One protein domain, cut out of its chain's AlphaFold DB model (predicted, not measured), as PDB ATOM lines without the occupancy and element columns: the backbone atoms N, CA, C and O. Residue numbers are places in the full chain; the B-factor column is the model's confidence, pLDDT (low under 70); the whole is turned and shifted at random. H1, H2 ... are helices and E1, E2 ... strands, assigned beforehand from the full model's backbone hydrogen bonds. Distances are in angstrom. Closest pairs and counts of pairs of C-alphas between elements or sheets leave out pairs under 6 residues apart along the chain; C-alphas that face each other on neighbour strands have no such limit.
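Overview. This is residues 26 to 97 of the 97 residues of an uncharacterized protein of Paenibacillus odorifer (UniProt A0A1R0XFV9). A twisted four-stranded sheet has short helix H1 over one face; H2 grazes the sheet, and the loop of residues 75 to 88 reaches beyond one end. The 72 printed residues, under half in named elements, run E1 E2 H1 H2 E3 E4, class mixed. The mixed sheet's order is E1 E2 E3 E4. It is only just compact, close to loose: radius of gyration of the C-alphas 13.1 A, spans 40 by 22 by 19 A.

Along the chain. E1, residues 26 to 28, begins at C-alpha 26 (-13.010, -9.566, 47.315). E2 is 34 to 38, H1 48 to 52, H2 54 to 60, E3 69 to 74, 16.3 A. E4, 89 to 95, 18.0 A, ends at C-alpha 95 (-11.053, -21.827, 40.535).

Arrangement. E1 and E2 form an antiparallel hairpin (N 27 and O 36, 2.9 A). E2, H1 H2, E3 is a strand-helix-strand unit, parallel neighbours joined through helices, its crossover right-handed; N 37 and O 69 are 2.8 A apart. E3 and E4 form an antiparallel hairpin (N 70 and O 94, 2.8 A). H1 is on the sheet, height 8.4 A; its closest C-alphas to E3 are Ala 51 and Ile 72, 6.5 A. H2 only grazes the sheet with residues 54 to 58. In H1 and H2 every O i to N i+4 pair is within hydrogen-bond range.

Size, cuts and confidence. The farthest C-alphas, Gln 31 and Pro 79, are 41.8 A apart. The printed part has no cut; link E3 to E4 is long. No printed residue is under 70 in pLDDT.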
ATOM      1  N   LEU A  26     -13.845  -8.518  46.741       93.38
ATOM      2  CA  LEU A  26     -13.010  -9.566  47.315       93.38
ATOM      3  C   LEU A  26     -13.724 -10.155  48.530       93.38
ATOM      4  O   LEU A  26     -14.195  -9.410  49.389       93.38
ATOM      5  N   LYS A  27     -13.792 -11.486  48.617       94.88
ATOM      6  CA  LYS A  27     -14.194 -12.177  49.852       94.88
ATOM      7  C   LYS A  27     -12.992 -12.883  50.449       94.88
ATOM      8  O   LYS A  27     -12.268 -13.589  49.747       94.88
ATOM      9  N   LEU A  28     -12.826 -12.715  51.754       94.88
ATOM     10  CA  LEU A  28     -11.771 -13.324  52.553       94.88
ATOM     11  C   LEU A  28     -12.405 -14.307  53.543       94.88
ATOM     12  O   LEU A  28     -13.531 -14.086  53.991       94.88
ATOM     13  N   ASN A  29     -11.702 -15.380  53.899       93.44
ATOM     14  CA  ASN A  29     -12.083 -16.183  55.064       93.44
ATOM     15  C   ASN A  29     -11.527 -15.575  56.368       93.44
ATOM     16  O   ASN A  29     -10.804 -14.581  56.358       93.44
ATOM     17  N   ASN A  30     -11.811 -16.224  57.499       93.50
ATOM     18  CA  ASN A  30     -11.300 -15.854  58.827       93.50
ATOM     19  C   ASN A  30      -9.762 -15.919  58.974       93.50
ATOM     20  O   ASN A  30      -9.233 -15.435  59.966       93.50
ATOM     21  N   GLN A  31      -9.049 -16.496  58.005       92.94
ATOM     22  CA  GLN A  31      -7.584 -16.573  57.958       92.94
ATOM     23  C   GLN A  31      -6.977 -15.525  57.008       92.94
ATOM     24  O   GLN A  31      -5.781 -15.575  56.726       92.94
ATOM     25  N   GLY A  32      -7.788 -14.610  56.460       90.19
ATOM     26  CA  GLY A  32      -7.336 -13.594  55.506       90.19
ATOM     27  C   GLY A  32      -7.015 -14.136  54.107       90.19
ATOM     28  O   GLY A  32      -6.398 -13.441  53.307       90.19
ATOM     29  N   GLN A  33      -7.422 -15.368  53.790       94.12
ATOM     30  CA  GLN A  33      -7.217 -15.972  52.474       94.12
ATOM     31  C   GLN A  33      -8.319 -15.530  51.517       94.12
ATOM     32  O   GLN A  33      -9.503 -15.598  51.865       94.12
ATOM     33  N   VAL A  34      -7.942 -15.147  50.296       96.50
ATOM     34  CA  VAL A  34      -8.899 -14.826  49.231       96.50
ATOM     35  C   VAL A  34      -9.692 -16.078  48.866       96.50
ATOM     36  O   VAL A  34      -9.130 -17.136  48.597       96.50
ATOM     37  N   ARG A  35     -11.022 -15.962  48.893       96.88
ATOM     38  CA  ARG A  35     -11.963 -17.037  48.546       96.88
ATOM     39  C   ARG A  35     -12.716 -16.762  47.257       96.88
ATOM     40  O   ARG A  35     -13.002 -17.705  46.525       96.88
ATOM     41  N   SER A  36     -12.994 -15.498  46.957       97.38
ATOM     42  CA  SER A  36     -13.569 -15.104  45.672       97.38
ATOM     43  C   SER A  36     -13.152 -13.696  45.271       97.38
ATOM     44  O   SER A  36     -13.020 -12.817  46.128       97.38
ATOM     45  N   ILE A  37     -13.034 -13.495  43.967       97.38
ATOM     46  CA  ILE A  37     -12.755 -12.235  43.289       97.38
ATOM     47  C   ILE A  37     -13.856 -12.048  42.239       97.38
ATOM     48  O   ILE A  37     -14.126 -12.982  41.487       97.38
ATOM     49  N   SER A  38     -14.484 -10.873  42.161       96.38
ATOM     50  CA  SER A  38     -15.431 -10.564  41.079       96.38
ATOM     51  C   SER A  38     -15.319  -9.135  40.565       96.38
ATOM     52  O   SER A  38     -14.899  -8.247  41.301       96.38
ATOM     53  N   ASN A  39     -15.742  -8.892  39.320       94.94
ATOM     54  CA  ASN A  39     -15.744  -7.562  38.682       94.94
ATOM     55  C   ASN A  39     -16.892  -6.638  39.127       94.94
ATOM     56  O   ASN A  39     -17.096  -5.567  38.560       94.94
ATOM     57  N   LEU A  40     -17.630  -7.014  40.172       92.25
ATOM     58  CA  LEU A  40     -18.715  -6.208  40.724       92.25
ATOM     59  C   LEU A  40     -18.154  -5.073  41.589       92.25
ATOM     60  O   LEU A  40     -17.921  -5.269  42.779       92.25
ATOM     61  N   SER A  41     -17.943  -3.892  41.013       85.62
ATOM     62  CA  SER A  41     -17.214  -2.802  41.685       85.62
ATOM     63  C   SER A  41     -18.071  -1.628  42.186       85.62
ATOM     64  O   SER A  41     -17.591  -0.796  42.953       85.62
ATOM     65  N   GLY A  42     -19.331  -1.537  41.750       80.56
ATOM     66  CA  GLY A  42     -20.247  -0.435  42.066       80.56
ATOM     67  C   GLY A  42     -19.998   0.851  41.264       80.56
ATOM     68  O   GLY A  42     -20.949   1.386  40.708       80.56
ATOM     69  N   HIS A  43     -18.747   1.319  41.174       80.56
ATOM     70  CA  HIS A  43     -18.389   2.599  40.529       80.56
ATOM     71  C   HIS A  43     -17.690   2.473  39.173       80.56
ATOM     72  O   HIS A  43     -17.684   3.419  38.396       80.56
ATOM     73  N   TYR A  44     -17.103   1.316  38.892       87.25
ATOM     74  CA  TYR A  44     -16.452   1.006  37.626       87.25
ATOM     75  C   TYR A  44     -17.184  -0.145  36.934       87.25
ATOM     76  O   TYR A  44     -17.786  -1.013  37.579       87.25
ATOM     77  N   THR A  45     -17.046  -0.208  35.616       89.94
ATOM     78  CA  THR A  45     -17.580  -1.280  34.771       89.94
ATOM     79  C   THR A  45     -16.431  -2.018  34.071       89.94
ATOM     80  O   THR A  45     -16.254  -1.876  32.862       89.94
ATOM     81  N   PRO A  46     -15.596  -2.787  34.809       91.69
ATOM     82  CA  PRO A  46     -14.498  -3.519  34.189       91.69
ATOM     83  C   PRO A  46     -15.026  -4.462  33.111       91.69
ATOM     84  O   PRO A  46     -15.964  -5.230  33.358       91.69
ATOM     85  N   SER A  47     -14.393  -4.438  31.940       92.75
ATOM     86  CA  SER A  47     -14.717  -5.366  30.862       92.75
ATOM     87  C   SER A  47     -14.391  -6.807  31.260       92.75
ATOM     88  O   SER A  47     -13.621  -7.069  32.188       92.75
ATOM     89  N   ILE A  48     -14.948  -7.765  30.521       93.94
ATOM     90  CA  ILE A  48     -14.671  -9.193  30.720       93.94
ATOM     91  C   ILE A  48     -13.166  -9.477  30.603       93.94
ATOM     92  O   ILE A  48     -12.610 -10.188  31.438       93.94
ATOM     93  N   GLU A  49     -12.489  -8.886  29.616       94.50
ATOM     94  CA  GLU A  49     -11.045  -9.069  29.429       94.50
ATOM     95  C   GLU A  49     -10.230  -8.447  30.567       94.50
ATOM     96  O   GLU A  49      -9.272  -9.056  31.034       94.50
ATOM     97  N   GLN A  50     -10.641  -7.284  31.085       94.56
ATOM     98  CA  GLN A  50     -10.006  -6.690  32.267       94.56
ATOM     99  C   GLN A  50     -10.208  -7.566  33.511       94.56
ATOM    100  O   GLN A  50      -9.264  -7.781  34.271       94.56
ATOM    101  N   ALA A  51     -11.408  -8.120  33.703       95.19
ATOM    102  CA  ALA A  51     -11.727  -8.985  34.837       95.19
ATOM    103  C   ALA A  51     -10.869 -10.262  34.871       95.19
ATOM    104  O   ALA A  51     -10.480 -10.711  35.951       95.19
ATOM    105  N   LYS A  52     -10.512 -10.821  33.705       95.50
ATOM    106  CA  LYS A  52      -9.608 -11.985  33.608       95.50
ATOM    107  C   LYS A  52      -8.214 -11.710  34.181       95.50
ATOM    108  O   LYS A  52      -7.553 -12.645  34.619       95.50
ATOM    109  N   LEU A  53      -7.781 -10.449  34.212       95.56
ATOM    110  CA  LEU A  53      -6.463 -10.050  34.712       95.56
ATOM    111  C   LEU A  53      -6.434  -9.829  36.232       95.56
ATOM    112  O   LEU A  53      -5.364  -9.618  36.798       95.56
ATOM    113  N   PHE A  54      -7.579  -9.878  36.921       95.38
ATOM    114  CA  PHE A  54      -7.653  -9.502  38.336       95.38
ATOM    115  C   PHE A  54      -6.792 -10.382  39.241       95.38
ATOM    116  O   PHE A  54      -6.159  -9.861  40.158       95.38
ATOM    117  N   SER A  55      -6.739 -11.695  38.996       94.25
ATOM    118  CA  SER A  55      -5.882 -12.587  39.784       94.25
ATOM    119  C   SER A  55      -4.409 -12.223  39.623       94.25
ATOM    120  O   SER A  55      -3.713 -12.071  40.619       94.25
ATOM    121  N   GLN A  56      -3.971 -11.972  38.387       94.94
ATOM    122  CA  GLN A  56      -2.602 -11.575  38.078       94.94
ATOM    123  C   GLN A  56      -2.235 -10.241  38.740       94.94
ATOM    124  O   GLN A  56      -1.172 -10.135  39.346       94.94
ATOM    125  N   VAL A  57      -3.109  -9.230  38.663       94.31
ATOM    126  CA  VAL A  57      -2.880  -7.920  39.303       94.31
ATOM    127  C   VAL A  57      -2.704  -8.074  40.817       94.31
ATOM    128  O   VAL A  57      -1.811  -7.467  41.404       94.31
ATOM    129  N   LEU A  58      -3.525  -8.911  41.456       93.75
ATOM    130  CA  LEU A  58      -3.441  -9.185  42.892       93.75
ATOM    131  C   LEU A  58      -2.168  -9.962  43.260       93.75
ATOM    132  O   LEU A  58      -1.489  -9.616  44.228       93.75
ATOM    133  N   GLU A  59      -1.808 -10.972  42.476       94.50
ATOM    134  CA  GLU A  59      -0.578 -11.746  42.671       94.50
ATOM    135  C   GLU A  59       0.674 -10.870  42.555       94.50
ATOM    136  O   GLU A  59       1.580 -10.983  43.383       94.50
ATOM    137  N   GLN A  60       0.702  -9.944  41.591       94.00
ATOM    138  CA  GLN A  60       1.813  -9.006  41.388       94.00
ATOM    139  C   GLN A  60       2.064  -8.093  42.596       94.00
ATOM    140  O   GLN A  60       3.197  -7.668  42.810       94.00
ATOM    141  N   ILE A  61       1.037  -7.819  43.406       91.25
ATOM    142  CA  ILE A  61       1.158  -7.029  44.642       91.25
ATOM    143  C   ILE A  61       1.277  -7.902  45.905       91.25
ATOM    144  O   ILE A  61       1.169  -7.399  47.022       91.25
ATOM    145  N   GLY A  62       1.499  -9.212  45.744       92.56
ATOM    146  CA  GLY A  62       1.741 -10.156  46.839       92.56
ATOM    147  C   GLY A  62       0.485 -10.753  47.479       92.56
ATOM    148  O   GLY A  62       0.587 -11.449  48.495       92.56
ATOM    149  N   VAL A  63      -0.703 -10.525  46.912       93.19
ATOM    150  CA  VAL A  63      -1.946 -11.138  47.400       93.19
ATOM    151  C   VAL A  63      -2.059 -12.562  46.866       93.19
ATOM    152  O   VAL A  63      -2.040 -12.804  45.663       93.19
ATOM    153  N   LYS A  64      -2.218 -13.532  47.770       94.44
ATOM    154  CA  LYS A  64      -2.401 -14.943  47.404       94.44
ATOM    155  C   LYS A  64      -3.840 -15.198  46.952       94.44
ATOM    156  O   LYS A  64      -4.773 -15.088  47.746       94.44
ATOM    157  N   THR A  65      -3.996 -15.594  45.698       95.75
ATOM    158  CA  THR A  65      -5.273 -15.870  45.008       95.75
ATOM    159  C   THR A  65      -5.524 -17.364  44.790       95.75
ATOM    160  O   THR A  65      -6.626 -17.757  44.417       95.75
ATOM    161  N   LYS A  66      -4.515 -18.214  45.023       95.38
ATOM    162  CA  LYS A  66      -4.610 -19.664  44.835       95.38
ATOM    163  C   LYS A  66      -5.816 -20.251  45.572       95.38
ATOM    164  O   LYS A  66      -6.035 -19.961  46.750       95.38
ATOM    165  N   ASN A  67      -6.553 -21.128  44.891       95.25
ATOM    166  CA  ASN A  67      -7.812 -21.742  45.323       95.25
ATOM    167  C   ASN A  67      -9.005 -20.779  45.459       95.25
ATOM    168  O   ASN A  67     -10.088 -21.236  45.844       95.25
ATOM    169  N   ALA A  68      -8.847 -19.487  45.158       97.31
ATOM    170  CA  ALA A  68      -9.966 -18.559  45.082       97.31
ATOM    171  C   ALA A  68     -10.757 -18.760  43.788       97.31
ATOM    172  O   ALA A  68     -10.237 -19.229  42.774       97.31
ATOM    173  N   TRP A  69     -12.023 -18.361  43.822       98.00
ATOM    174  CA  TRP A  69     -12.873 -18.301  42.640       98.00
ATOM    175  C   TRP A  69     -12.738 -16.948  41.948       98.00
ATOM    176  O   TRP A  69     -12.911 -15.913  42.589       98.00
ATOM    177  N   LEU A  70     -12.472 -16.951  40.645       97.62
ATOM    178  CA  LEU A  70     -12.646 -15.787  39.787       97.62
ATOM    179  C   LEU A  70     -14.043 -15.848  39.162       97.62
ATOM    180  O   LEU A  70     -14.330 -16.726  38.347       97.62
ATOM    181  N   GLU A  71     -14.910 -14.928  39.577       97.69
ATOM    182  CA  GLU A  71     -16.301 -14.832  39.141       97.69
ATOM    183  C   GLU A  71     -16.476 -13.608  38.239       97.69
ATOM    184  O   GLU A  71     -16.395 -12.467  38.699       97.69
ATOM    185  N   ILE A  72     -16.726 -13.835  36.953       96.44
ATOM    186  CA  ILE A  72     -16.873 -12.757  35.971       96.44
ATOM    187  C   ILE A  72     -18.347 -12.613  35.613       96.44
ATOM    188  O   ILE A  72     -19.017 -13.594  35.282       96.44
ATOM    189  N   TYR A  73     -18.833 -11.378  35.681       94.75
ATOM    190  CA  TYR A  73     -20.196 -10.988  35.354       94.75
ATOM    191  C   TYR A  73     -20.211 -10.100  34.112       94.75
ATOM    192  O   TYR A  73     -19.327  -9.256  33.945       94.75
ATOM    193  N   THR A  74     -21.236 -10.251  33.279       91.44
ATOM    194  CA  THR A  74     -21.579  -9.228  32.287       91.44
ATOM    195  C   THR A  74     -22.206  -8.047  33.021       91.44
ATOM    196  O   THR A  74     -23.080  -8.231  33.868       91.44
ATOM    197  N   ILE A  75     -21.714  -6.841  32.739       89.00
ATOM    198  CA  ILE A  75     -22.200  -5.602  33.345       89.00
ATOM    199  C   ILE A  75     -22.750  -4.737  32.220       89.00
ATOM    200  O   ILE A  75     -21.984  -4.143  31.465       89.00
ATOM    201  N   GLU A  76     -24.073  -4.679  32.119       87.25
ATOM    202  CA  GLU A  76     -24.761  -3.764  31.211       87.25
ATOM    203  C   GLU A  76     -25.164  -2.493  31.953       87.25
ATOM    204  O   GLU A  76     -25.459  -2.513  33.155       87.25
ATOM    205  N   THR A  77     -25.142  -1.367  31.243       84.81
ATOM    206  CA  THR A  77     -25.525  -0.067  31.790       84.81
ATOM    207  C   THR A  77     -26.806   0.432  31.148       84.81
ATOM    208  O   THR A  77     -26.976   0.350  29.934       84.81
ATOM    209  N   THR A  78     -27.681   1.024  31.954       86.06
ATOM    210  CA  THR A  78     -28.836   1.775  31.476       86.06
ATOM    211  C   THR A  78     -28.384   2.967  30.619       86.06
ATOM    212  O   THR A  78     -27.242   3.422  30.747       86.06
ATOM    213  N   PRO A  79     -29.276   3.566  29.808       86.06
ATOM    214  CA  PRO A  79     -28.966   4.796  29.070       86.06
ATOM    215  C   PRO A  79     -28.508   5.962  29.962       86.06
ATOM    216  O   PRO A  79     -27.789   6.848  29.517       86.06
ATOM    217  N   SER A  80     -28.911   5.955  31.235       84.62
ATOM    218  CA  SER A  80     -28.493   6.911  32.265       84.62
ATOM    219  C   SER A  80     -27.146   6.577  32.927       84.62
ATOM    220  O   SER A  80     -26.724   7.295  33.831       84.62
ATOM    221  N   GLY A  81     -26.466   5.509  32.494       80.50
ATOM    222  CA  GLY A  81     -25.129   5.124  32.952       80.50
ATOM    223  C   GLY A  81     -25.086   4.286  34.233       80.50
ATOM    224  O   GLY A  81     -24.001   4.033  34.755       80.50
ATOM    225  N   TYR A  82     -26.231   3.832  34.751       83.00
ATOM    226  CA  TYR A  82     -26.282   2.971  35.936       83.00
ATOM    227  C   TYR A  82     -26.156   1.503  35.549       83.00
ATOM    228  O   TYR A  82     -26.662   1.093  34.514       83.00
ATOM    229  N   VAL A  83     -25.544   0.681  36.399       84.69
ATOM    230  CA  VAL A  83     -25.526  -0.775  36.191       84.69
ATOM    231  C   VAL A  83     -26.948  -1.331  36.261       84.69
ATOM    232  O   VAL A  83     -27.651  -1.113  37.252       84.69
ATOM    233  N   ASN A  84     -27.358  -2.089  35.244       85.31
ATOM    234  CA  ASN A  84     -28.624  -2.807  35.255       85.31
ATOM    235  C   ASN A  84     -28.506  -4.059  36.135       85.31
ATOM    236  O   ASN A  84     -28.013  -5.106  35.716       85.31
ATOM    237  N   THR A  85     -28.955  -3.963  37.388       79.69
ATOM    238  CA  THR A  85     -28.829  -5.061  38.358       79.69
ATOM    239  C   THR A  85     -29.657  -6.292  38.003       79.69
ATOM    240  O   THR A  85     -29.346  -7.376  38.492       79.69
ATOM    241  N   ASN A  86     -30.684  -6.143  37.161       78.75
ATOM    242  CA  ASN A  86     -31.525  -7.254  36.716       78.75
ATOM    243  C   ASN A  86     -30.832  -8.124  35.654       78.75
ATOM    244  O   ASN A  86     -31.215  -9.274  35.467       78.75
ATOM    245  N   GLU A  87     -29.796  -7.598  34.998       77.12
ATOM    246  CA  GLU A  87     -29.054  -8.257  33.913       77.12
ATOM    247  C   GLU A  87     -27.644  -8.688  34.336       77.12
ATOM    248  O   GLU A  87     -26.815  -9.065  33.510       77.12
ATOM    249  N   LEU A  88     -27.352  -8.679  35.641       81.19
ATOM    250  CA  LEU A  88     -26.087  -9.186  36.171       81.19
ATOM    251  C   LEU A  88     -26.014 -10.711  36.035       81.19
ATOM    252  O   LEU A  88     -26.334 -11.463  36.959       81.19
ATOM    253  N   VAL A  89     -25.534 -11.172  34.885       86.75
ATOM    254  CA  VAL A  89     -25.337 -12.593  34.595       86.75
ATOM    255  C   VAL A  89     -23.891 -12.978  34.886       86.75
ATOM    256  O   VAL A  89     -22.955 -12.407  34.322       86.75
ATOM    257  N   LYS A  90     -23.690 -13.974  35.757       93.56
ATOM    258  CA  LYS A  90     -22.376 -14.604  35.936       93.56
ATOM    259  C   LYS A  90     -22.081 -15.464  34.710       93.56
ATOM    260  O   LYS A  90     -22.766 -16.456  34.484       93.56
ATOM    261  N   ILE A  91     -21.047 -15.108  33.958       94.31
ATOM    262  CA  ILE A  91     -20.652 -15.814  32.731       94.31
ATOM    263  C   ILE A  91     -19.481 -16.770  32.946       94.31
ATOM    264  O   ILE A  91     -19.246 -17.663  32.138       94.31
ATOM    265  N   SER A  92     -18.721 -16.586  34.027       94.56
ATOM    266  CA  SER A  92     -17.586 -17.441  34.348       94.56
ATOM    267  C   SER A  92     -17.411 -17.570  35.854       94.56
ATOM    268  O   SER A  92     -17.605 -16.610  36.601       94.56
ATOM    269  N   SER A  93     -17.047 -18.772  36.292       96.06
ATOM    270  CA  SER A  93     -16.693 -19.090  37.671       96.06
ATOM    271  C   SER A  93     -15.595 -20.140  37.634       96.06
ATOM    272  O   SER A  93     -15.875 -21.324  37.444       96.06
ATOM    273  N   ILE A  94     -14.343 -19.711  37.768       96.56
ATOM    274  CA  ILE A  94     -13.177 -20.594  37.639       96.56
ATOM    275  C   ILE A  94     -12.387 -20.566  38.939       96.56
ATOM    276  O   ILE A  94     -12.138 -19.500  39.498       96.56
ATOM    277  N   GLN A  95     -11.973 -21.737  39.413       96.75
ATOM    278  CA  GLN A  95     -11.053 -21.827  40.535       96.75
ATOM    279  C   GLN A  95      -9.611 -21.621  40.055       96.75
ATOM    280  O   GLN A  95      -9.144 -22.314  39.147       96.75
ATOM    281  N   ILE A  96      -8.910 -20.674  40.676       94.75
ATOM    282  CA  ILE A  96      -7.512 -20.344  40.383       94.75
ATOM    283  C   ILE A  96      -6.607 -21.446  40.947       94.75
ATOM    284  O   ILE A  96      -6.743 -21.823  42.116       94.75
ATOM    285  N   LYS A  97      -5.704 -21.965  40.109       88.12
ATOM    286  CA  LYS A  97      -4.797 -23.082  40.433       88.12
ATOM    287  C   LYS A  97      -3.506 -22.629  41.111       88.12
ATOM    288  O   LYS A  97      -3.035 -21.522  40.788       88.12
TER     289      LYS A  97